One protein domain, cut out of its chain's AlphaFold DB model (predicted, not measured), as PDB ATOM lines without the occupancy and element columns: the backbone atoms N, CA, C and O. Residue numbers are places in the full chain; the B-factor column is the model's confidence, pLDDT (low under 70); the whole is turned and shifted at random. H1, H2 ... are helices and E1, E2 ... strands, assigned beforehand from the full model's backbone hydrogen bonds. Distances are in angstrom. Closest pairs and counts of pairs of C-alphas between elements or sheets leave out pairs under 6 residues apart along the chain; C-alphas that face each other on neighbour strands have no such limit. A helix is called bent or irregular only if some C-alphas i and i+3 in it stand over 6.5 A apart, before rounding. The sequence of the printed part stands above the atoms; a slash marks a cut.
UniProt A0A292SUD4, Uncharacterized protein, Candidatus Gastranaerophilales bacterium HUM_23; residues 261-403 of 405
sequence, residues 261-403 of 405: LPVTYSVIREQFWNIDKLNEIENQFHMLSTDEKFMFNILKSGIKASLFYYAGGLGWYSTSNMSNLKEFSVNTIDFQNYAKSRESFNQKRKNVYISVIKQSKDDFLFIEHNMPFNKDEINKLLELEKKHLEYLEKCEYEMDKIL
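AT A GLANCE: This is residues 261 to 403 of the 405 residues of an uncharacterized protein of Candidatus Gastranaerophilales bacterium HUM_23 (UniProt A0A292SUD4). A strongly twisted sheet of five strands has H4 over one face and H3 over the opposite face; the long helix H5 passes H3 and E4, and its residues 394 to 403 stick out as a free arm. H1 and H2 form a small helical corner with H3 near E2, at one edge of the sheet. The printed part has 143 residues, with five named helices and five named strands in the order H1 H2 H3 E1 E2 H4 E3 E4 E5 H5; the sheet runs E2 E1 E5 E4 E3, all antiparallel. The class is mixed, helices and strands; the whole is compact, with a radius of gyration of the C-alphas of 15.1 A and spans of 46 by 35 by 29 A.

IN THESE COORDINATES: H1, residues 262 to 270, begins at C-alpha 262 (-41.082, -44.347, -24.794). H2 is residues 275 to 282, irregular, with C-alphas 276 and 279 8.1 A apart. H3, residues 290 to 300, is 15.3 A long. E1 is residues 307 to 310, E2 residues 315 to 319, and H4 residues 332 to 340. E3 is residues 347 to 349, E4 residues 352 to 358, 20.2 A long, and E5 residues 364 to 369, 15.9 A long. H5, residues 375 to 403, is 42.0 A long and ends at C-alpha 403 (-55.637, -11.326, -24.470).

HOW THE PARTS SIT: H1 touches H2 about perpendicular, at 81 degrees, the closest C-alphas being those of Thr 264 and Ile 281, 5.3 A. H1 only grazes the sheet, with residues 267 to 270. Residues 272 to 273 pair in parallel with residues 318 to 319 of E2. H2 touches H3 at a steep tilt of 53 degrees, closest at C-alphas 278 and 300, 6.9 A. H3 is on the sheet at a height of 9.7 A, over E1. The hairpin E1 and E2 has N 308 and O 317 within hydrogen-bond range at 2.8 A; E1 and E5 have N 309 and O 366 at 2.8 A. H4, on the opposite face from H3, has a height of 8.4 A and is over E4. E3 E4 E5 form a meander, each strand the antiparallel neighbour of the one before: N 347 and O 354 are 2.8 A apart, N 367 and O 355 2.8 A. H5 only grazes the sheet, and with residues 381 to 388 alone touches H3 at a shallow tilt of 22 degrees, opposite ways, closest at C-alphas 294 and 388, 6.9 A. H4 and H5 are apart. In H1, H3, H4 and H5 every O i to N i+4 pair is within hydrogen-bond range; in H2, 2 of 4 are.

THE WHOLE: The C-alphas of Lys 326 and Lys 401, the two farthest apart, are 48.0 A apart. The printed part has no cut. The link E2 to H4, residues 320 to 331, is long. The mean pLDDT of the printed part is 93.5, and no printed residue is under 70.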
ATOM      1  N   LEU A 261     -45.600 -42.560 -24.798       97.50
ATOM      2  CA  LEU A 261     -44.873 -43.717 -25.301       97.50
ATOM      3  C   LEU A 261     -43.361 -43.469 -25.155       97.50
ATOM      4  O   LEU A 261     -42.922 -42.329 -25.328       97.50
ATOM      5  N   PRO A 262     -42.531 -44.512 -24.951       96.94
ATOM      6  CA  PRO A 262     -41.082 -44.347 -24.794       96.94
ATOM      7  C   PRO A 262     -40.416 -43.544 -25.923       96.94
ATOM      8  O   PRO A 262     -39.499 -42.762 -25.687       96.94
ATOM      9  N   VAL A 263     -40.904 -43.689 -27.159       97.38
ATOM     10  CA  VAL A 263     -40.393 -42.945 -28.321       97.38
ATOM     11  C   VAL A 263     -40.770 -41.460 -28.295       97.38
ATOM     12  O   VAL A 263     -39.973 -40.634 -28.724       97.38
ATOM     13  N   THR A 264     -41.944 -41.113 -27.764       97.88
ATOM     14  CA  THR A 264     -42.388 -39.725 -27.560       97.88
ATOM     15  C   THR A 264     -41.654 -39.101 -26.375       97.88
ATOM     16  O   THR A 264     -41.208 -37.959 -26.456       97.88
ATOM     17  N   TYR A 265     -41.458 -39.876 -25.301       97.19
ATOM     18  CA  TYR A 265     -40.663 -39.479 -24.140       97.19
ATOM     19  C   TYR A 265     -39.244 -39.093 -24.556       97.19
ATOM     20  O   TYR A 265     -38.774 -38.025 -24.188       97.19
ATOM     21  N   SER A 266     -38.582 -39.914 -25.377       97.38
ATOM     22  CA  SER A 266     -37.221 -39.635 -25.850       97.38
ATOM     23  C   SER A 266     -37.127 -38.323 -26.643       97.38
ATOM     24  O   SER A 266     -36.186 -37.551 -26.466       97.38
ATOM     25  N   VAL A 267     -38.153 -37.988 -27.432       97.38
ATOM     26  CA  VAL A 267     -38.224 -36.686 -28.112       97.38
ATOM     27  C   VAL A 267     -38.337 -35.555 -27.097       97.38
ATOM     28  O   VAL A 267     -37.499 -34.661 -27.089       97.38
ATOM     29  N   ILE A 268     -39.354 -35.593 -26.237       96.00
ATOM     30  CA  ILE A 268     -39.692 -34.463 -25.365       96.00
ATOM     31  C   ILE A 268     -38.660 -34.295 -24.245       96.00
ATOM     32  O   ILE A 268     -38.267 -33.178 -23.933       96.00
ATOM     33  N   ARG A 269     -38.215 -35.385 -23.621       93.19
ATOM     34  CA  ARG A 269     -37.415 -35.369 -22.385       93.19
ATOM     35  C   ARG A 269     -35.929 -35.593 -22.610       93.19
ATOM     36  O   ARG A 269     -35.130 -35.074 -21.842       93.19
ATOM     37  N   GLU A 270     -35.561 -36.322 -23.657       94.06
ATOM     38  CA  GLU A 270     -34.157 -36.623 -23.977       94.06
ATOM     39  C   GLU A 270     -33.672 -35.879 -25.228       94.06
ATOM     40  O   GLU A 270     -32.509 -35.999 -25.614       94.06
ATOM     41  N   GLN A 271     -34.556 -35.099 -25.863       95.62
ATOM     42  CA  GLN A 271     -34.271 -34.334 -27.075       95.62
ATOM     43  C   GLN A 271     -33.711 -35.215 -28.205       95.62
ATOM     44  O   GLN A 271     -32.824 -34.811 -28.965       95.62
ATOM     45  N   PHE A 272     -34.229 -36.442 -28.327       97.62
ATOM     46  CA  PHE A 272     -33.768 -37.441 -29.284       97.62
ATOM     47  C   PHE A 272     -34.901 -37.972 -30.170       97.62
ATOM     48  O   PHE A 272     -35.922 -38.474 -29.706       97.62
ATOM     49  N   TRP A 273     -34.688 -37.919 -31.485       98.31
ATOM     50  CA  TRP A 273     -35.602 -38.455 -32.490       98.31
ATOM     51  C   TRP A 273     -35.137 -39.815 -33.009       98.31
ATOM     52  O   TRP A 273     -34.144 -39.918 -33.737       98.31
ATOM     53  N   ASN A 274     -35.920 -40.863 -32.750       97.50
ATOM     54  CA  ASN A 274     -35.747 -42.143 -33.430       97.50
ATOM     55  C   ASN A 274     -36.488 -42.136 -34.780       97.50
ATOM     56  O   ASN A 274     -37.709 -42.297 -34.835       97.50
ATOM     57  N   ILE A 275     -35.746 -41.958 -35.878       96.50
ATOM     58  CA  ILE A 275     -36.313 -41.801 -37.230       96.50
ATOM     59  C   ILE A 275     -37.055 -43.070 -37.687       96.50
ATOM     60  O   ILE A 275     -38.075 -42.979 -38.369       96.50
ATOM     61  N   ASP A 276     -36.616 -44.253 -37.250       96.81
ATOM     62  CA  ASP A 276     -37.260 -45.527 -37.605       96.81
ATOM     63  C   ASP A 276     -38.621 -45.712 -36.905       96.81
ATOM     64  O   ASP A 276     -39.383 -46.626 -37.226       96.81
ATOM     65  N   LYS A 277     -38.939 -44.835 -35.945       97.69
ATOM     66  CA  LYS A 277     -40.125 -44.891 -35.086       97.69
ATOM     67  C   LYS A 277     -41.052 -43.684 -35.237       97.69
ATOM     68  O   LYS A 277     -41.958 -43.506 -34.429       97.69
ATOM     69  N   LEU A 278     -40.908 -42.894 -36.306       97.75
ATOM     70  CA  LEU A 278     -41.755 -41.715 -36.544       97.75
ATOM     71  C   LEU A 278     -43.255 -42.035 -36.582       97.75
ATOM     72  O   LEU A 278     -44.046 -41.234 -36.110       97.75
ATOM     73  N   ASN A 279     -43.663 -43.199 -37.094       97.56
ATOM     74  CA  ASN A 279     -45.080 -43.593 -37.091       97.56
ATOM     75  C   ASN A 279     -45.627 -43.806 -35.669       97.56
ATOM     76  O   ASN A 279     -46.802 -43.569 -35.427       97.56
ATOM     77  N   GLU A 280     -44.793 -44.268 -34.736       97.75
ATOM     78  CA  GLU A 280     -45.198 -44.442 -33.338       97.75
ATOM     79  C   GLU A 280     -45.282 -43.089 -32.626       97.75
ATOM     80  O   GLU A 280     -46.240 -42.852 -31.897       97.75
ATOM     81  N   ILE A 281     -44.342 -42.176 -32.907       97.94
ATOM     82  CA  ILE A 281     -44.380 -40.791 -32.407       97.94
ATOM     83  C   ILE A 281     -45.616 -40.049 -32.945       97.94
ATOM     84  O   ILE A 281     -46.252 -39.288 -32.221       97.94
ATOM     85  N   GLU A 282     -46.004 -40.301 -34.200       98.06
ATOM     86  CA  GLU A 282     -47.190 -39.705 -34.829       98.06
ATOM     87  C   GLU A 282     -48.488 -40.006 -34.067       98.06
ATOM     88  O   GLU A 282     -49.373 -39.154 -34.010       98.06
ATOM     89  N   ASN A 283     -48.584 -41.177 -33.424       97.81
ATOM     90  CA  ASN A 283     -49.750 -41.543 -32.612       97.81
ATOM     91  C   ASN A 283     -49.960 -40.595 -31.421       97.81
ATOM     92  O   ASN A 283     -51.076 -40.487 -30.923       97.81
ATOM     93  N   GLN A 284     -48.901 -39.905 -30.984       97.50
ATOM     94  CA  GLN A 284     -48.929 -38.899 -29.924       97.50
ATOM     95  C   GLN A 284     -48.477 -37.520 -30.420       97.50
ATOM     96  O   GLN A 284     -47.956 -36.705 -29.660       97.50
ATOM     97  N   PHE A 285     -48.708 -37.218 -31.702       97.06
ATOM     98  CA  PHE A 285     -48.315 -35.945 -32.310       97.06
ATOM     99  C   PHE A 285     -48.888 -34.722 -31.573       97.06
ATOM    100  O   PHE A 285     -48.273 -33.658 -31.571       97.06
ATOM    101  N   HIS A 286     -50.051 -34.844 -30.923       95.88
ATOM    102  CA  HIS A 286     -50.651 -33.759 -30.139       95.88
ATOM    103  C   HIS A 286     -49.807 -33.341 -28.932       95.88
ATOM    104  O   HIS A 286     -49.875 -32.167 -28.569       95.88
ATOM    105  N   MET A 287     -49.002 -34.249 -28.365       96.00
ATOM    106  CA  MET A 287     -48.137 -33.979 -27.211       96.00
ATOM    107  C   MET A 287     -46.929 -33.111 -27.547       96.00
ATOM    108  O   MET A 287     -46.422 -32.425 -26.664       96.00
ATOM    109  N   LEU A 288     -46.488 -33.141 -28.806       96.00
ATOM    110  CA  LEU A 288     -45.314 -32.412 -29.264       96.00
ATOM    111  C   LEU A 288     -45.533 -30.895 -29.184       96.00
ATOM    112  O   LEU A 288     -46.608 -30.382 -29.537       96.00
ATOM    113  N   SER A 289     -44.494 -30.163 -28.789       93.06
ATOM    114  CA  SER A 289     -44.461 -28.703 -28.884       93.06
ATOM    115  C   SER A 289     -44.559 -28.238 -30.342       93.06
ATOM    116  O   SER A 289     -44.396 -29.012 -31.287       93.06
ATOM    117  N   THR A 290     -44.854 -26.958 -30.564       91.94
ATOM    118  CA  THR A 290     -44.941 -26.395 -31.923       91.94
ATOM    119  C   THR A 290     -43.646 -26.593 -32.716       91.94
ATOM    120  O   THR A 290     -43.691 -26.940 -33.899       91.94
ATOM    121  N   ASP A 291     -42.504 -26.455 -32.045       91.31
ATOM    122  CA  ASP A 291     -41.179 -26.637 -32.632       91.31
ATOM    123  C   ASP A 291     -40.896 -28.111 -32.933       91.31
ATOM    124  O   ASP A 291     -40.459 -28.461 -34.030       91.31
ATOM    125  N   GLU A 292     -41.229 -29.007 -32.003       95.81
ATOM    126  CA  GLU A 292     -41.108 -30.452 -32.209       95.81
ATOM    127  C   GLU A 292     -42.006 -30.942 -33.348       95.81
ATOM    128  O   GLU A 292     -41.583 -31.769 -34.152       95.81
ATOM    129  N   LYS A 293     -43.224 -30.401 -33.485       96.31
ATOM    130  CA  LYS A 293     -44.118 -30.691 -34.619       96.31
ATOM    131  C   LYS A 293     -43.486 -30.281 -35.945       96.31
ATOM    132  O   LYS A 293     -43.643 -30.983 -36.947       96.31
ATOM    133  N   PHE A 294     -42.769 -29.160 -35.975       96.38
ATOM    134  CA  PHE A 294     -42.060 -28.724 -37.173       96.38
ATOM    135  C   PHE A 294     -40.913 -29.675 -37.525       96.38
ATOM    136  O   PHE A 294     -40.849 -30.162 -38.657       96.38
ATOM    137  N   MET A 295     -40.079 -30.030 -36.543       97.75
ATOM    138  CA  MET A 295     -39.001 -31.012 -36.710       97.75
ATOM    139  C   MET A 295     -39.535 -32.384 -37.144       97.75
ATOM    140  O   MET A 295     -39.003 -32.982 -38.080       97.75
ATOM    141  N   PHE A 296     -40.636 -32.849 -36.547       98.31
ATOM    142  CA  PHE A 296     -41.311 -34.088 -36.933       98.31
ATOM    143  C   PHE A 296     -41.703 -34.078 -38.412       98.31
ATOM    144  O   PHE A 296     -41.392 -35.021 -39.136       98.31
ATOM    145  N   ASN A 297     -42.344 -33.006 -38.888       97.88
ATOM    146  CA  ASN A 297     -42.766 -32.896 -40.286       97.88
ATOM    147  C   ASN A 297     -41.577 -32.899 -41.257       97.88
ATOM    148  O   ASN A 297     -41.654 -33.505 -42.330       97.88
ATOM    149  N   ILE A 298     -40.458 -32.278 -40.870       98.19
ATOM    150  CA  ILE A 298     -39.204 -32.332 -41.630       98.19
ATOM    151  C   ILE A 298     -38.726 -33.782 -41.742       98.19
ATOM    152  O   ILE A 298     -38.538 -34.276 -42.857       98.19
ATOM    153  N   LEU A 299     -38.601 -34.489 -40.618       98.31
ATOM    154  CA  LEU A 299     -38.153 -35.884 -40.594       98.31
ATOM    155  C   LEU A 299     -39.102 -36.805 -41.377       98.31
ATOM    156  O   LEU A 299     -38.659 -37.607 -42.202       98.31
ATOM    157  N   LYS A 300     -40.417 -36.638 -41.202       97.62
ATOM    158  CA  LYS A 300     -41.460 -37.418 -41.886       97.62
ATOM    159  C   LYS A 300     -41.441 -37.231 -43.408       97.62
ATOM    160  O   LYS A 300     -41.813 -38.145 -44.140       97.62
ATOM    161  N   SER A 301     -40.955 -36.090 -43.904       96.75
ATOM    162  CA  SER A 301     -40.800 -35.823 -45.346       96.75
ATOM    163  C   SER A 301     -39.611 -36.552 -46.007       96.75
ATOM    164  O   SER A 301     -39.427 -36.472 -47.234       96.75
ATOM    165  N   GLY A 302     -38.826 -37.280 -45.201       96.25
ATOM    166  CA  GLY A 302     -37.663 -38.063 -45.613       96.25
ATOM    167  C   GLY A 302     -36.332 -37.314 -45.521       96.25
ATOM    168  O   GLY A 302     -35.323 -37.835 -45.995       96.25
ATOM    169  N   ILE A 303     -36.312 -36.111 -44.935       97.50
ATOM    170  CA  ILE A 303     -35.083 -35.333 -44.750       97.50
ATOM    171  C   ILE A 303     -34.200 -36.011 -43.703       97.50
ATOM    172  O   ILE A 303     -34.596 -36.205 -42.554       97.50
ATOM    173  N   LYS A 304     -32.968 -36.337 -44.101       95.88
ATOM    174  CA  LYS A 304     -31.966 -36.974 -43.239       95.88
ATOM    175  C   LYS A 304     -31.186 -35.933 -42.438       95.88
ATOM    176  O   LYS A 304     -30.009 -35.686 -42.701       95.88
ATOM    177  N   ALA A 305     -31.854 -35.322 -41.466       97.50
ATOM    178  CA  ALA A 305     -31.196 -34.495 -40.459       97.50
ATOM    179  C   ALA A 305     -30.398 -35.376 -39.487       97.50
ATOM    180  O   ALA A 305     -30.770 -36.522 -39.257       97.50
ATOM    181  N   SER A 306     -29.302 -34.855 -38.950       96.75
ATOM    182  CA  SER A 306     -28.517 -35.464 -37.876       96.75
ATOM    183  C   SER A 306     -28.776 -34.769 -36.548       96.75
ATOM    184  O   SER A 306     -29.007 -35.441 -35.542       96.75
ATOM    185  N   LEU A 307     -28.794 -33.434 -36.566       96.38
ATOM    186  CA  LEU A 307     -29.197 -32.595 -35.444       96.38
ATOM    187  C   LEU A 307     -30.079 -31.447 -35.931       96.38
ATOM    188  O   LEU A 307     -29.923 -30.955 -37.051       96.38
ATOM    189  N   PHE A 308     -30.949 -30.990 -35.045       97.25
ATOM    190  CA  PHE A 308     -31.609 -29.699 -35.127       97.25
ATOM    191  C   PHE A 308     -31.028 -28.803 -34.044       97.25
ATOM    192  O   PHE A 308     -30.915 -29.241 -32.906       97.25
ATOM    193  N   TYR A 309     -30.691 -27.562 -34.370       95.31
ATOM    194  CA  TYR A 309     -30.314 -26.554 -33.386       95.31
ATOM    195  C   TYR A 309     -31.284 -25.379 -33.443       95.31
ATOM    196  O   TYR A 309     -31.712 -24.982 -34.526       95.31
ATOM    197  N   TYR A 310     -31.578 -24.806 -32.283       91.25
ATOM    198  CA  TYR A 310     -32.461 -23.651 -32.106       91.25
ATOM    199  C   TYR A 310     -31.849 -22.672 -31.094       91.25
ATOM    200  O   TYR A 310     -30.777 -22.942 -30.534       91.25
ATOM    201  N   ALA A 311     -32.479 -21.508 -30.885       87.12
ATOM    202  CA  ALA A 311     -32.000 -20.476 -29.959       87.12
ATOM    203  C   ALA A 311     -30.519 -20.099 -30.192       87.12
ATOM    204  O   ALA A 311     -29.693 -20.079 -29.275       87.12
ATOM    205  N   GLY A 312     -30.145 -19.874 -31.456       82.94
ATOM    206  CA  GLY A 312     -28.768 -19.532 -31.830       82.94
ATOM    207  C   GLY A 312     -27.737 -20.630 -31.529       82.94
ATOM    208  O   GLY A 312     -26.568 -20.324 -31.288       82.94
ATOM    209  N   GLY A 313     -28.161 -21.896 -31.519       84.44
ATOM    210  CA  GLY A 313     -27.300 -23.058 -31.300       84.44
ATOM    211  C   GLY A 313     -27.296 -23.590 -29.868       84.44
ATOM    212  O   GLY A 313     -26.772 -24.676 -29.646       84.44
ATOM    213  N   LEU A 314     -27.858 -22.853 -28.903       84.81
ATOM    214  CA  LEU A 314     -27.810 -23.217 -27.482       84.81
ATOM    215  C   LEU A 314     -28.677 -24.429 -27.136       84.81
ATOM    216  O   LEU A 314     -28.349 -25.154 -26.202       84.81
ATOM    217  N   GLY A 315     -29.765 -24.639 -27.874       88.62
ATOM    218  CA  GLY A 315     -30.605 -25.823 -27.756       88.62
ATOM    219  C   GLY A 315     -30.439 -26.729 -28.966       88.62
ATOM    220  O   GLY A 315     -30.217 -26.246 -30.083       88.62
ATOM    221  N   TRP A 316     -30.557 -28.041 -28.762       93.31
ATOM    222  CA  TRP A 316     -30.501 -29.004 -29.854       93.31
ATOM    223  C   TRP A 316     -31.403 -30.212 -29.632       93.31
ATOM    224  O   TRP A 316     -31.694 -30.595 -28.506       93.31
ATOM    225  N   TYR A 317     -31.786 -30.831 -30.745       96.56
ATOM    226  CA  TYR A 317     -32.311 -32.187 -30.801       96.56
ATOM    227  C   TYR A 317     -31.375 -33.034 -31.649       96.56
ATOM    228  O   TYR A 317     -30.901 -32.598 -32.700       96.56
ATOM    229  N   SER A 318     -31.122 -34.256 -31.210       96.50
ATOM    230  CA  SER A 318     -30.363 -35.239 -31.978       96.50
ATOM    231  C   SER A 318     -31.297 -36.252 -32.627       96.50
ATOM    232  O   SER A 318     -32.475 -36.347 -32.287       96.50
ATOM    233  N   THR A 319     -30.793 -36.986 -33.611       97.88
ATOM    234  CA  THR A 319     -31.567 -38.014 -34.307       97.88
ATOM    235  C   THR A 319     -30.777 -39.314 -34.399       97.88
ATOM    236  O   THR A 319     -29.552 -39.317 -34.270       97.88
ATOM    237  N   SER A 320     -31.458 -40.420 -34.705       97.12
ATOM    238  CA  SER A 320     -30.810 -41.710 -34.979       97.12
ATOM    239  C   SER A 320     -29.901 -41.704 -36.224       97.12
ATOM    240  O   SER A 320     -29.103 -42.622 -36.409       97.12
ATOM    241  N   ASN A 321     -29.968 -40.672 -37.072       95.62
ATOM    242  CA  ASN A 321     -29.035 -40.465 -38.178       95.62
ATOM    243  C   ASN A 321     -27.786 -39.715 -37.684       95.62
ATOM    244  O   ASN A 321     -27.657 -38.502 -37.835       95.62
ATOM    245  N   MET A 322     -26.861 -40.460 -37.084       93.50
ATOM    246  CA  MET A 322     -25.680 -39.925 -36.401       93.50
ATOM    247  C   MET A 322     -24.872 -38.932 -37.245       93.50
ATOM    248  O   MET A 322     -24.595 -39.166 -38.423       93.50
ATOM    249  N   SER A 323     -24.446 -37.838 -36.615       94.19
ATOM    250  CA  SER A 323     -23.569 -36.859 -37.254       94.19
ATOM    251  C   SER A 323     -22.183 -37.437 -37.534       94.19
ATOM    252  O   SER A 323     -21.591 -38.130 -36.705       94.19
ATOM    253  N   ASN A 324     -21.621 -37.088 -38.691       94.44
ATOM    254  CA  ASN A 324     -20.221 -37.351 -39.008       94.44
ATOM    255  C   ASN A 324     -19.262 -36.415 -38.252       94.44
ATOM    256  O   ASN A 324     -18.045 -36.646 -38.257       94.44
ATOM    257  N   LEU A 325     -19.766 -35.353 -37.621       89.81
ATOM    258  CA  LEU A 325     -18.970 -34.434 -36.824       89.81
ATOM    259  C   LEU A 325     -18.609 -35.094 -35.485       89.81
ATOM    260  O   LEU A 325     -19.433 -35.216 -34.586       89.81
ATOM    261  N   LYS A 326     -17.347 -35.514 -35.341       82.31
ATOM    262  CA  LYS A 326     -16.864 -36.204 -34.129       82.31
ATOM    263  C   LYS A 326     -16.678 -35.289 -32.917       82.31
ATOM    264  O   LYS A 326     -16.613 -35.771 -31.794       82.31
ATOM    265  N   GLU A 327     -16.537 -33.990 -33.150       79.50
ATOM    266  CA  GLU A 327     -16.327 -32.990 -32.105       79.50
ATOM    267  C   GLU A 327     -17.598 -32.168 -31.936       79.50
ATOM    268  O   GLU A 327     -17.940 -31.361 -32.804       79.50
ATOM    269  N   PHE A 328     -18.280 -32.339 -30.806       73.56
ATOM    270  CA  PHE A 328     -19.390 -31.465 -30.455       73.56
ATOM    271  C   PHE A 328     -18.839 -30.117 -29.975       73.56
ATOM    272  O   PHE A 328     -18.250 -30.016 -28.901       73.56
ATOM    273  N   SER A 329     -18.997 -29.077 -30.794       73.19
ATOM    274  CA  SER A 329     -18.624 -27.708 -30.433       73.19
ATOM    275  C   SER A 329     -19.682 -26.729 -30.926       73.19
ATOM    276  O   SER A 329     -19.809 -26.513 -32.134       73.19
ATOM    277  N   VAL A 330     -20.429 -26.120 -30.013       76.81
ATOM    278  CA  VAL A 330     -21.431 -25.097 -30.328       76.81
ATOM    279  C   VAL A 330     -20.831 -23.723 -30.044       76.81
ATOM    280  O   VAL A 330     -20.367 -23.462 -28.937       76.81
ATOM    281  N   ASN A 331     -20.850 -22.837 -31.037       82.12
ATOM    282  CA  ASN A 331     -20.503 -21.431 -30.870       82.12
ATOM    283  C   ASN A 331     -21.613 -20.581 -31.484       82.12
ATOM    284  O   ASN A 331     -21.814 -20.612 -32.697       82.12
ATOM    285  N   THR A 332     -22.314 -19.802 -30.661       85.12
ATOM    286  CA  THR A 332     -23.421 -18.940 -31.100       85.12
ATOM    287  C   THR A 332     -23.024 -17.998 -32.240       85.12
ATOM    288  O   THR A 332     -23.848 -17.701 -33.102       85.12
ATOM    289  N   ILE A 333     -21.758 -17.569 -32.306       88.94
ATOM    290  CA  ILE A 333     -21.251 -16.725 -33.398       88.94
ATOM    291  C   ILE A 333     -21.326 -17.463 -34.742       88.94
ATOM    292  O   ILE A 333     -21.707 -16.865 -35.747       88.94
ATOM    293  N   ASP A 334     -21.027 -18.763 -34.769       90.56
ATOM    294  CA  ASP A 334     -21.109 -19.563 -35.995       90.56
ATOM    295  C   ASP A 334     -22.559 -19.649 -36.485       90.56
ATOM    296  O   ASP A 334     -22.829 -19.429 -37.663       90.56
ATOM    297  N   PHE A 335     -23.511 -19.876 -35.574       92.25
ATOM    298  CA  PHE A 335     -24.941 -19.921 -35.896       92.25
ATOM    299  C   PHE A 335     -25.479 -18.573 -36.388       92.25
ATOM    300  O   PHE A 335     -26.229 -18.522 -37.363       92.25
ATOM    301  N   GLN A 336     -25.025 -17.463 -35.804       92.06
ATOM    302  CA  GLN A 336     -25.334 -16.129 -36.327       92.06
ATOM    303  C   GLN A 336     -24.775 -15.913 -37.738       92.06
ATOM    304  O   GLN A 336     -25.435 -15.286 -38.569       92.06
ATOM    305  N   ASN A 337     -23.576 -16.424 -38.023       93.62
ATOM    306  CA  ASN A 337     -22.985 -16.339 -39.355       93.62
ATOM    307  C   ASN A 337     -23.774 -17.173 -40.371       93.62
ATOM    308  O   ASN A 337     -24.052 -16.673 -41.461       93.62
ATOM    309  N   TYR A 338     -24.205 -18.387 -40.004       94.69
ATOM    310  CA  TYR A 338     -25.055 -19.210 -40.869       94.69
ATOM    311  C   TYR A 338     -26.387 -18.523 -41.182       94.69
ATOM    312  O   TYR A 338     -26.815 -18.525 -42.336       94.69
ATOM    313  N   ALA A 339     -27.016 -17.880 -40.193       93.00
ATOM    314  CA  ALA A 339     -28.279 -17.164 -40.386       93.00
ATOM    315  C   ALA A 339     -28.151 -15.919 -41.287       93.00
ATOM    316  O   ALA A 339     -29.092 -15.567 -41.993       93.00
ATOM    317  N   LYS A 340     -26.989 -15.250 -41.285       93.31
ATOM    318  CA  LYS A 340     -26.717 -14.050 -42.105       93.31
ATOM    319  C   LYS A 340     -26.129 -14.365 -43.484       93.31
ATOM    320  O   LYS A 340     -25.901 -13.443 -44.272       93.31
ATOM    321  N   SER A 341     -25.824 -15.629 -43.759       93.31
ATOM    322  CA  SER A 341     -25.238 -16.053 -45.027       93.31
ATOM    323  C   SER A 341     -26.170 -15.762 -46.205       93.31
ATOM    324  O   SER A 341     -27.391 -15.773 -46.079       93.31
ATOM    325  N   ARG A 342     -25.580 -15.531 -47.385       90.00
ATOM    326  CA  ARG A 342     -26.344 -15.410 -48.639       90.00
ATOM    327  C   ARG A 342     -26.935 -16.747 -49.082       90.00
ATOM    328  O   ARG A 342     -27.948 -16.758 -49.772       90.00
ATOM    329  N   GLU A 343     -26.280 -17.846 -48.723       92.06
ATOM    330  CA  GLU A 343     -26.730 -19.203 -49.020       92.06
ATOM    331  C   GLU A 343     -27.305 -19.812 -47.744       92.06
ATOM    332  O   GLU A 343     -26.561 -20.081 -46.805       92.06
ATOM    333  N   SER A 344     -28.620 -20.029 -47.702       94.25
ATOM    334  CA  SER A 344     -29.285 -20.583 -46.516       94.25
ATOM    335  C   SER A 344     -29.066 -22.089 -46.362       94.25
ATOM    336  O   SER A 344     -29.039 -22.589 -45.242       94.25
ATOM    337  N   PHE A 345     -28.870 -22.821 -47.461       97.75
ATOM    338  CA  PHE A 345     -28.793 -24.284 -47.475       97.75
ATOM    339  C   PHE A 345     -27.379 -24.786 -47.755       97.75
ATOM    340  O   PHE A 345     -26.630 -24.166 -48.505       97.75
ATOM    341  N   ASN A 346     -27.056 -25.963 -47.215       97.62
ATOM    342  CA  ASN A 346     -25.809 -26.690 -47.480       97.62
ATOM    343  C   ASN A 346     -24.531 -25.896 -47.160       97.62
ATOM    344  O   ASN A 346     -23.495 -26.079 -47.805       97.62
ATOM    345  N   GLN A 347     -24.575 -25.046 -46.138       96.81
ATOM    346  CA  GLN A 347     -23.414 -24.305 -45.665       96.81
ATOM    347  C   GLN A 347     -22.421 -25.278 -45.027       96.81
ATOM    348  O   GLN A 347     -22.762 -26.037 -44.122       96.81
ATOM    349  N   LYS A 348     -21.181 -25.304 -45.514       94.38
ATOM    350  CA  LYS A 348     -20.193 -26.299 -45.081       94.38
ATOM    351  C   LYS A 348     -19.726 -26.039 -43.644       94.38
ATOM    352  O   LYS A 348     -19.207 -24.966 -43.351       94.38
ATOM    353  N   ARG A 349     -19.788 -27.065 -42.788       91.19
ATOM    354  CA  ARG A 349     -19.235 -27.081 -41.423       91.19
ATOM    355  C   ARG A 349     -18.321 -28.293 -41.265       91.19
ATOM    356  O   ARG A 349     -18.770 -29.396 -40.975       91.19
ATOM    357  N   LYS A 350     -17.012 -28.102 -41.463       90.88
ATOM    358  CA  LYS A 350     -16.017 -29.196 -41.496       90.88
ATOM    359  C   LYS A 350     -16.436 -30.307 -42.488       90.88
ATOM    360  O   LYS A 350     -16.353 -30.090 -43.698       90.88
ATOM    361  N   ASN A 351     -16.842 -31.474 -41.983       92.69
ATOM    362  CA  ASN A 351     -17.254 -32.665 -42.733       92.69
ATOM    363  C   ASN A 351     -18.776 -32.912 -42.725       92.69
ATOM    364  O   ASN A 351     -19.215 -33.971 -43.168       92.69
ATOM    365  N   VAL A 352     -19.554 -31.950 -42.231       95.38
ATOM    366  CA  VAL A 352     -21.020 -31.918 -42.291       95.38
ATOM    367  C   VAL A 352     -21.480 -30.598 -42.914       95.38
ATOM    368  O   VAL A 352     -20.669 -29.747 -43.305       95.38
ATOM    369  N   TYR A 353     -22.790 -30.422 -43.016       96.88
ATOM    370  CA  TYR A 353     -23.424 -29.245 -43.585       96.88
ATOM    371  C   TYR A 353     -24.509 -28.719 -42.648       96.88
ATOM    372  O   TYR A 353     -25.139 -29.491 -41.930       96.88
ATOM    373  N   ILE A 354     -24.722 -27.405 -42.676       96.81
ATOM    374  CA  ILE A 354     -25.792 -26.704 -41.972       96.81
ATOM    375  C   ILE A 354     -26.722 -26.080 -43.009       96.81
ATOM    376  O   ILE A 354     -26.282 -25.386 -43.925       96.81
ATOM    377  N   SER A 355     -28.017 -26.320 -42.860       98.00
ATOM    378  CA  SER A 355     -29.070 -25.619 -43.589       98.00
ATOM    379  C   SER A 355     -29.916 -24.821 -42.607       98.00
ATOM    380  O   SER A 355     -30.185 -25.291 -41.507       98.00
ATOM    381  N   VAL A 356     -30.327 -23.622 -42.996       97.06
ATOM    382  CA  VAL A 356     -31.049 -22.678 -42.143       97.06
ATOM    383  C   VAL A 356     -32.419 -22.428 -42.742       97.06
ATOM    384  O   VAL A 356     -32.520 -22.057 -43.911       97.06
ATOM    385  N   ILE A 357     -33.452 -22.607 -41.929       95.94
ATOM    386  CA  ILE A 357     -34.832 -22.264 -42.273       95.94
ATOM    387  C   ILE A 357     -35.433 -21.420 -41.158       95.94
ATOM    388  O   ILE A 357     -34.991 -21.497 -40.008       95.94
ATOM    389  N   LYS A 358     -36.426 -20.592 -41.477       94.06
ATOM    390  CA  LYS A 358     -37.111 -19.830 -40.435       94.06
ATOM    391  C   LYS A 358     -37.971 -20.751 -39.587       94.06
ATOM    392  O   LYS A 358     -38.707 -21.589 -40.103       94.06
ATOM    393  N   GLN A 359     -37.866 -20.558 -38.283       88.94
ATOM    394  CA  GLN A 359     -38.720 -21.202 -37.298       88.94
ATOM    395  C   GLN A 359     -39.829 -20.246 -36.864       88.94
ATOM    396  O   GLN A 359     -40.972 -20.649 -36.731       88.94
ATOM    397  N   SER A 360     -39.515 -18.958 -36.731       87.38
ATOM    398  CA  SER A 360     -40.483 -17.894 -36.464       87.38
ATOM    399  C   SER A 360     -40.094 -16.624 -37.231       87.38
ATOM    400  O   SER A 360     -39.201 -16.645 -38.083       87.38
ATOM    401  N   LYS A 361     -40.763 -15.495 -36.956       84.06
ATOM    402  CA  LYS A 361     -40.392 -14.193 -37.541       84.06
ATOM    403  C   LYS A 361     -38.958 -13.783 -37.184       84.06
ATOM    404  O   LYS A 361     -38.272 -13.227 -38.043       84.06
ATOM    405  N   ASP A 362     -38.519 -14.114 -35.969       85.56
ATOM    406  CA  ASP A 362     -37.265 -13.635 -35.379       85.56
ATOM    407  C   ASP A 362     -36.262 -14.754 -35.044       85.56
ATOM    408  O   ASP A 362     -35.163 -14.458 -34.573       85.56
ATOM    409  N   ASP A 363     -36.603 -16.023 -35.297       90.19
ATOM    410  CA  ASP A 363     -35.734 -17.162 -34.980       90.19
ATOM    411  C   ASP A 363     -35.616 -18.182 -36.122       90.19
ATOM    412  O   ASP A 363     -36.475 -18.300 -37.007       90.19
ATOM    413  N   PHE A 364     -34.518 -18.932 -36.090       94.31
ATOM    414  CA  PHE A 364     -34.119 -19.878 -37.122       94.31
ATOM    415  C   PHE A 364     -33.918 -21.278 -36.554       94.31
ATOM    416  O   PHE A 364     -33.287 -21.464 -35.513       94.31
ATOM    417  N   LEU A 365     -34.350 -22.264 -37.334       96.56
ATOM    418  CA  LEU A 365     -34.012 -23.661 -37.132       96.56
ATOM    419  C   LEU A 365     -32.806 -24.008 -38.007       96.56
ATOM    420  O   LEU A 365     -32.823 -23.833 -39.229       96.56
ATOM    421  N   PHE A 366     -31.760 -24.532 -37.379       96.75
ATOM    422  CA  PHE A 366     -30.550 -24.974 -38.059       96.75
ATOM    423  C   PHE A 366     -30.553 -26.492 -38.141       96.75
ATOM    424  O   PHE A 366     -30.615 -27.182 -37.128       96.75
ATOM    425  N   ILE A 367     -30.459 -27.022 -39.349       97.75
ATOM    426  CA  ILE A 367     -30.488 -28.452 -39.620       97.75
ATOM    427  C   ILE A 367     -29.079 -28.880 -39.992       97.75
ATOM    428  O   ILE A 367     -28.552 -28.455 -41.021       97.75
ATOM    429  N   GLU A 368     -28.474 -29.729 -39.174       97.19
ATOM    430  CA  GLU A 368     -27.226 -30.395 -39.522       97.19
ATOM    431  C   GLU A 368     -27.497 -31.687 -40.270       97.19
ATOM    432  O   GLU A 368     -28.384 -32.455 -39.903       97.19
ATOM    433  N   HIS A 369     -26.719 -31.938 -41.315       97.62
ATOM    434  CA  HIS A 369     -26.846 -33.125 -42.149       97.62
ATOM    435  C   HIS A 369     -25.495 -33.530 -42.744       97.62
ATOM    436  O   HIS A 369     -24.585 -32.720 -42.939       97.62
ATOM    437  N   ASN A 370     -25.355 -34.828 -43.004       97.06
ATOM    438  CA  ASN A 370     -24.094 -35.433 -43.439       97.06
ATOM    439  C   ASN A 370     -23.805 -35.246 -44.935       97.06
ATOM    440  O   ASN A 370     -22.649 -35.321 -45.347       97.06
ATOM    441  N   MET A 371     -24.841 -35.033 -45.748       96.81
ATOM    442  CA  MET A 371     -24.759 -34.927 -47.205       96.81
ATOM    443  C   MET A 371     -25.566 -33.716 -47.665       96.81
ATOM    444  O   MET A 371     -26.677 -33.562 -47.170       96.81
ATOM    445  N   PRO A 372     -25.079 -32.915 -48.634       97.38
ATOM    446  CA  PRO A 372     -25.814 -31.754 -49.117       97.38
ATOM    447  C   PRO A 372     -27.222 -32.132 -49.570       97.38
ATOM    448  O   PRO A 372     -27.383 -33.062 -50.364       97.38
ATOM    449  N   PHE A 373     -28.215 -31.365 -49.132       97.88
ATOM    450  CA  PHE A 373     -29.577 -31.487 -49.624       97.88
ATOM    451  C   PHE A 373     -29.639 -31.172 -51.113       97.88
ATOM    452  O   PHE A 373     -29.076 -30.182 -51.594       97.88
ATOM    453  N   ASN A 374     -30.351 -32.013 -51.851       97.62
ATOM    454  CA  ASN A 374     -30.648 -31.770 -53.251       97.62
ATOM    455  C   ASN A 374     -31.789 -30.743 -53.408       97.62
ATOM    456  O   ASN A 374     -32.387 -30.280 -52.438       97.62
ATOM    457  N   LYS A 375     -32.095 -30.368 -54.654       97.19
ATOM    458  CA  LYS A 375     -33.124 -29.359 -54.945       97.19
ATOM    459  C   LYS A 375     -34.515 -29.758 -54.449       97.19
ATOM    460  O   LYS A 375     -35.237 -28.894 -53.964       97.19
ATOM    461  N   ASP A 376     -34.880 -31.033 -54.546       97.50
ATOM    462  CA  ASP A 376     -36.196 -31.513 -54.118       97.50
ATOM    463  C   ASP A 376     -36.318 -31.473 -52.591       97.50
ATOM    464  O   ASP A 376     -37.346 -31.065 -52.058       97.50
ATOM    465  N   GLU A 377     -35.250 -31.835 -51.879       98.12
ATOM    466  CA  GLU A 377     -35.164 -31.726 -50.419       98.12
ATOM    467  C   GLU A 377     -35.255 -30.267 -49.951       98.12
ATOM    468  O   GLU A 377     -36.019 -29.962 -49.038       98.12
ATOM    469  N   ILE A 378     -34.543 -29.351 -50.614       98.06
ATOM    470  CA  ILE A 378     -34.617 -27.912 -50.320       98.06
ATOM    471  C   ILE A 378     -36.032 -27.373 -50.569       98.06
ATOM    472  O   ILE A 378     -36.572 -26.661 -49.727       98.06
ATOM    473  N   ASN A 379     -36.665 -27.742 -51.688       97.62
ATOM    474  CA  ASN A 379     -38.033 -27.314 -51.990       97.62
ATOM    475  C   ASN A 379     -39.031 -27.813 -50.934       97.62
ATOM    476  O   ASN A 379     -39.866 -27.037 -50.478       97.62
ATOM    477  N   LYS A 380     -38.906 -29.070 -50.484       97.62
ATOM    478  CA  LYS A 380     -39.720 -29.607 -49.380       97.62
ATOM    479  C   LYS A 380     -39.545 -28.800 -48.092       97.62
ATOM    480  O   LYS A 380     -40.536 -28.491 -47.438       97.62
ATOM    481  N   LEU A 381     -38.308 -28.452 -47.732       98.00
ATOM    482  CA  LEU A 381     -38.027 -27.644 -46.541       98.00
ATOM    483  C   LEU A 381     -38.672 -26.257 -46.631       98.00
ATOM    484  O   LEU A 381     -39.304 -25.829 -45.672       98.00
ATOM    485  N   LEU A 382     -38.583 -25.595 -47.787       97.38
ATOM    486  CA  LEU A 382     -39.212 -24.289 -48.018       97.38
ATOM    487  C   LEU A 382     -40.747 -24.357 -47.965       97.38
ATOM    488  O   LEU A 382     -41.397 -23.455 -47.437       97.38
ATOM    489  N   GLU A 383     -41.349 -25.428 -48.489       97.44
ATOM    490  CA  GLU A 383     -42.796 -25.648 -48.374       97.44
ATOM    491  C   GLU A 383     -43.236 -25.870 -46.922       97.44
ATOM    492  O   GLU A 383     -44.285 -25.365 -46.512       97.44
ATOM    493  N   LEU A 384     -42.451 -26.623 -46.147       97.12
ATOM    494  CA  LEU A 384     -42.703 -26.848 -44.725       97.12
ATOM    495  C   LEU A 384     -42.535 -25.560 -43.914       97.12
ATOM    496  O   LEU A 384     -43.400 -25.264 -43.094       97.12
ATOM    497  N   GLU A 385     -41.480 -24.782 -44.173       96.62
ATOM    498  CA  GLU A 385     -41.248 -23.464 -43.569       96.62
ATOM    499  C   GLU A 385     -42.456 -22.553 -43.788       96.62
ATOM    500  O   GLU A 385     -43.021 -22.031 -42.830       96.62
ATOM    501  N   LYS A 386     -42.925 -22.430 -45.035       96.19
ATOM    502  CA  LYS A 386     -44.093 -21.605 -45.352       96.19
ATOM    503  C   LYS A 386     -45.333 -22.035 -44.561       96.19
ATOM    504  O   LYS A 386     -45.975 -21.197 -43.935       96.19
ATOM    505  N   LYS A 387     -45.657 -23.333 -44.565       95.12
ATOM    506  CA  LYS A 387     -46.817 -23.872 -43.829       95.12
ATOM    507  C   LYS A 387     -46.702 -23.640 -42.323       95.12
ATOM    508  O   LYS A 387     -47.706 -23.371 -41.669       95.12
ATOM    509  N   HIS A 388     -45.496 -23.766 -41.775       95.12
ATOM    510  CA  HIS A 388     -45.241 -23.555 -40.357       95.12
ATOM    511  C   HIS A 388     -45.418 -22.087 -39.958       95.12
ATOM    512  O   HIS A 388     -46.118 -21.802 -38.988       95.12
ATOM    513  N   LEU A 389     -44.871 -21.152 -40.740       94.75
ATOM    514  CA  LEU A 389     -45.032 -19.718 -40.492       94.75
ATOM    515  C   LEU A 389     -46.501 -19.277 -40.599       94.75
ATOM    516  O   LEU A 389     -46.978 -18.548 -39.735       94.75
ATOM    517  N   GLU A 390     -47.246 -19.776 -41.592       94.00
ATOM    518  CA  GLU A 390     -48.694 -19.525 -41.714       94.00
ATOM    519  C   GLU A 390     -49.477 -20.054 -40.496       94.00
ATOM    520  O   GLU A 390     -50.427 -19.421 -40.028       94.00
ATOM    521  N   TYR A 391     -49.080 -21.212 -39.958       91.94
ATOM    522  CA  TYR A 391     -49.666 -21.762 -38.735       91.94
ATOM    523  C   TYR A 391     -49.374 -20.879 -37.512       91.94
ATOM    524  O   TYR A 391     -50.295 -20.584 -36.751       91.94
ATOM    525  N   LEU A 392     -48.129 -20.421 -37.349       91.38
ATOM    526  CA  LEU A 392     -47.735 -19.542 -36.246       91.38
ATOM    527  C   LEU A 392     -48.476 -18.205 -36.277       91.38
ATOM    528  O   LEU A 392     -49.015 -17.797 -35.253       91.38
ATOM    529  N   GLU A 393     -48.588 -17.565 -37.442       89.88
ATOM    530  CA  GLU A 393     -49.341 -16.311 -37.590       89.88
ATOM    531  C   GLU A 393     -50.809 -16.473 -37.177       89.88
ATOM    532  O   GLU A 393     -51.390 -15.595 -36.534       89.88
ATOM    533  N   LYS A 394     -51.415 -17.622 -37.498       89.62
ATOM    534  CA  LYS A 394     -52.778 -17.936 -37.064       89.62
ATOM    535  C   LYS A 394     -52.867 -18.114 -35.546       89.62
ATOM    536  O   LYS A 394     -53.835 -17.652 -34.946       89.62
ATOM    537  N   CYS A 395     -51.892 -18.778 -34.929       86.75
ATOM    538  CA  CYS A 395     -51.832 -18.936 -33.476       86.75
ATOM    539  C   CYS A 395     -51.658 -17.592 -32.755       86.75
ATOM    540  O   CYS A 395     -52.394 -17.330 -31.805       86.75
ATOM    541  N   GLU A 396     -50.749 -16.734 -33.232       86.00
ATOM    542  CA  GLU A 396     -50.534 -15.373 -32.714       86.00
ATOM    543  C   GLU A 396     -51.836 -14.563 -32.757       86.00
ATOM    544  O   GLU A 396     -52.269 -14.012 -31.747       86.00
ATOM    545  N   TYR A 397     -52.524 -14.575 -33.901       86.31
ATOM    546  CA  TYR A 397     -53.781 -13.850 -34.077       86.31
ATOM    547  C   TYR A 397     -54.896 -14.309 -33.121       86.31
ATOM    548  O   TYR A 397     -55.650 -13.485 -32.598       86.31
ATOM    549  N   GLU A 398     -55.027 -15.617 -32.880       86.94
ATOM    550  CA  GLU A 398     -56.024 -16.136 -31.937       86.94
ATOM    551  C   GLU A 398     -55.646 -15.848 -30.475       86.94
ATOM    552  O   GLU A 398     -56.528 -15.536 -29.673       86.94
ATOM    553  N   MET A 399     -54.355 -15.870 -30.123       83.38
ATOM    554  CA  MET A 399     -53.891 -15.444 -28.796       83.38
ATOM    555  C   MET A 399     -54.182 -13.964 -28.537       83.38
ATOM    556  O   MET A 399     -54.703 -13.628 -27.474       83.38
ATOM    557  N   ASP A 400     -53.920 -13.090 -29.510       83.94
ATOM    558  CA  ASP A 400     -54.184 -11.655 -29.386       83.94
ATOM    559  C   ASP A 400     -55.672 -11.360 -29.165       83.94
ATOM    560  O   ASP A 400     -56.020 -10.456 -28.408       83.94
ATOM    561  N   LYS A 401     -56.581 -12.130 -29.773       84.12
ATOM    562  CA  LYS A 401     -58.019 -11.995 -29.488       84.12
ATOM    563  C   LYS A 401     -58.361 -12.338 -28.046       84.12
ATOM    564  O   LYS A 401     -59.194 -11.659 -27.461       84.12
ATOM    565  N   ILE A 402     -57.761 -13.394 -27.501       84.62
ATOM    566  CA  ILE A 402     -58.029 -13.850 -26.131       84.62
ATOM    567  C   ILE A 402     -57.471 -12.849 -25.117       84.62
ATOM    568  O   ILE A 402     -58.124 -12.588 -24.118       84.62
ATOM    569  N   LEU A 403     -56.291 -12.280 -25.373       75.38
ATOM    570  CA  LEU A 403     -55.637 -11.326 -24.470       75.38
ATOM    571  C   LEU A 403     -56.257  -9.917 -24.502       75.38
ATOM    572  O   LEU A 403     -56.051  -9.146 -23.569       75.38
TER     573      LEU A 403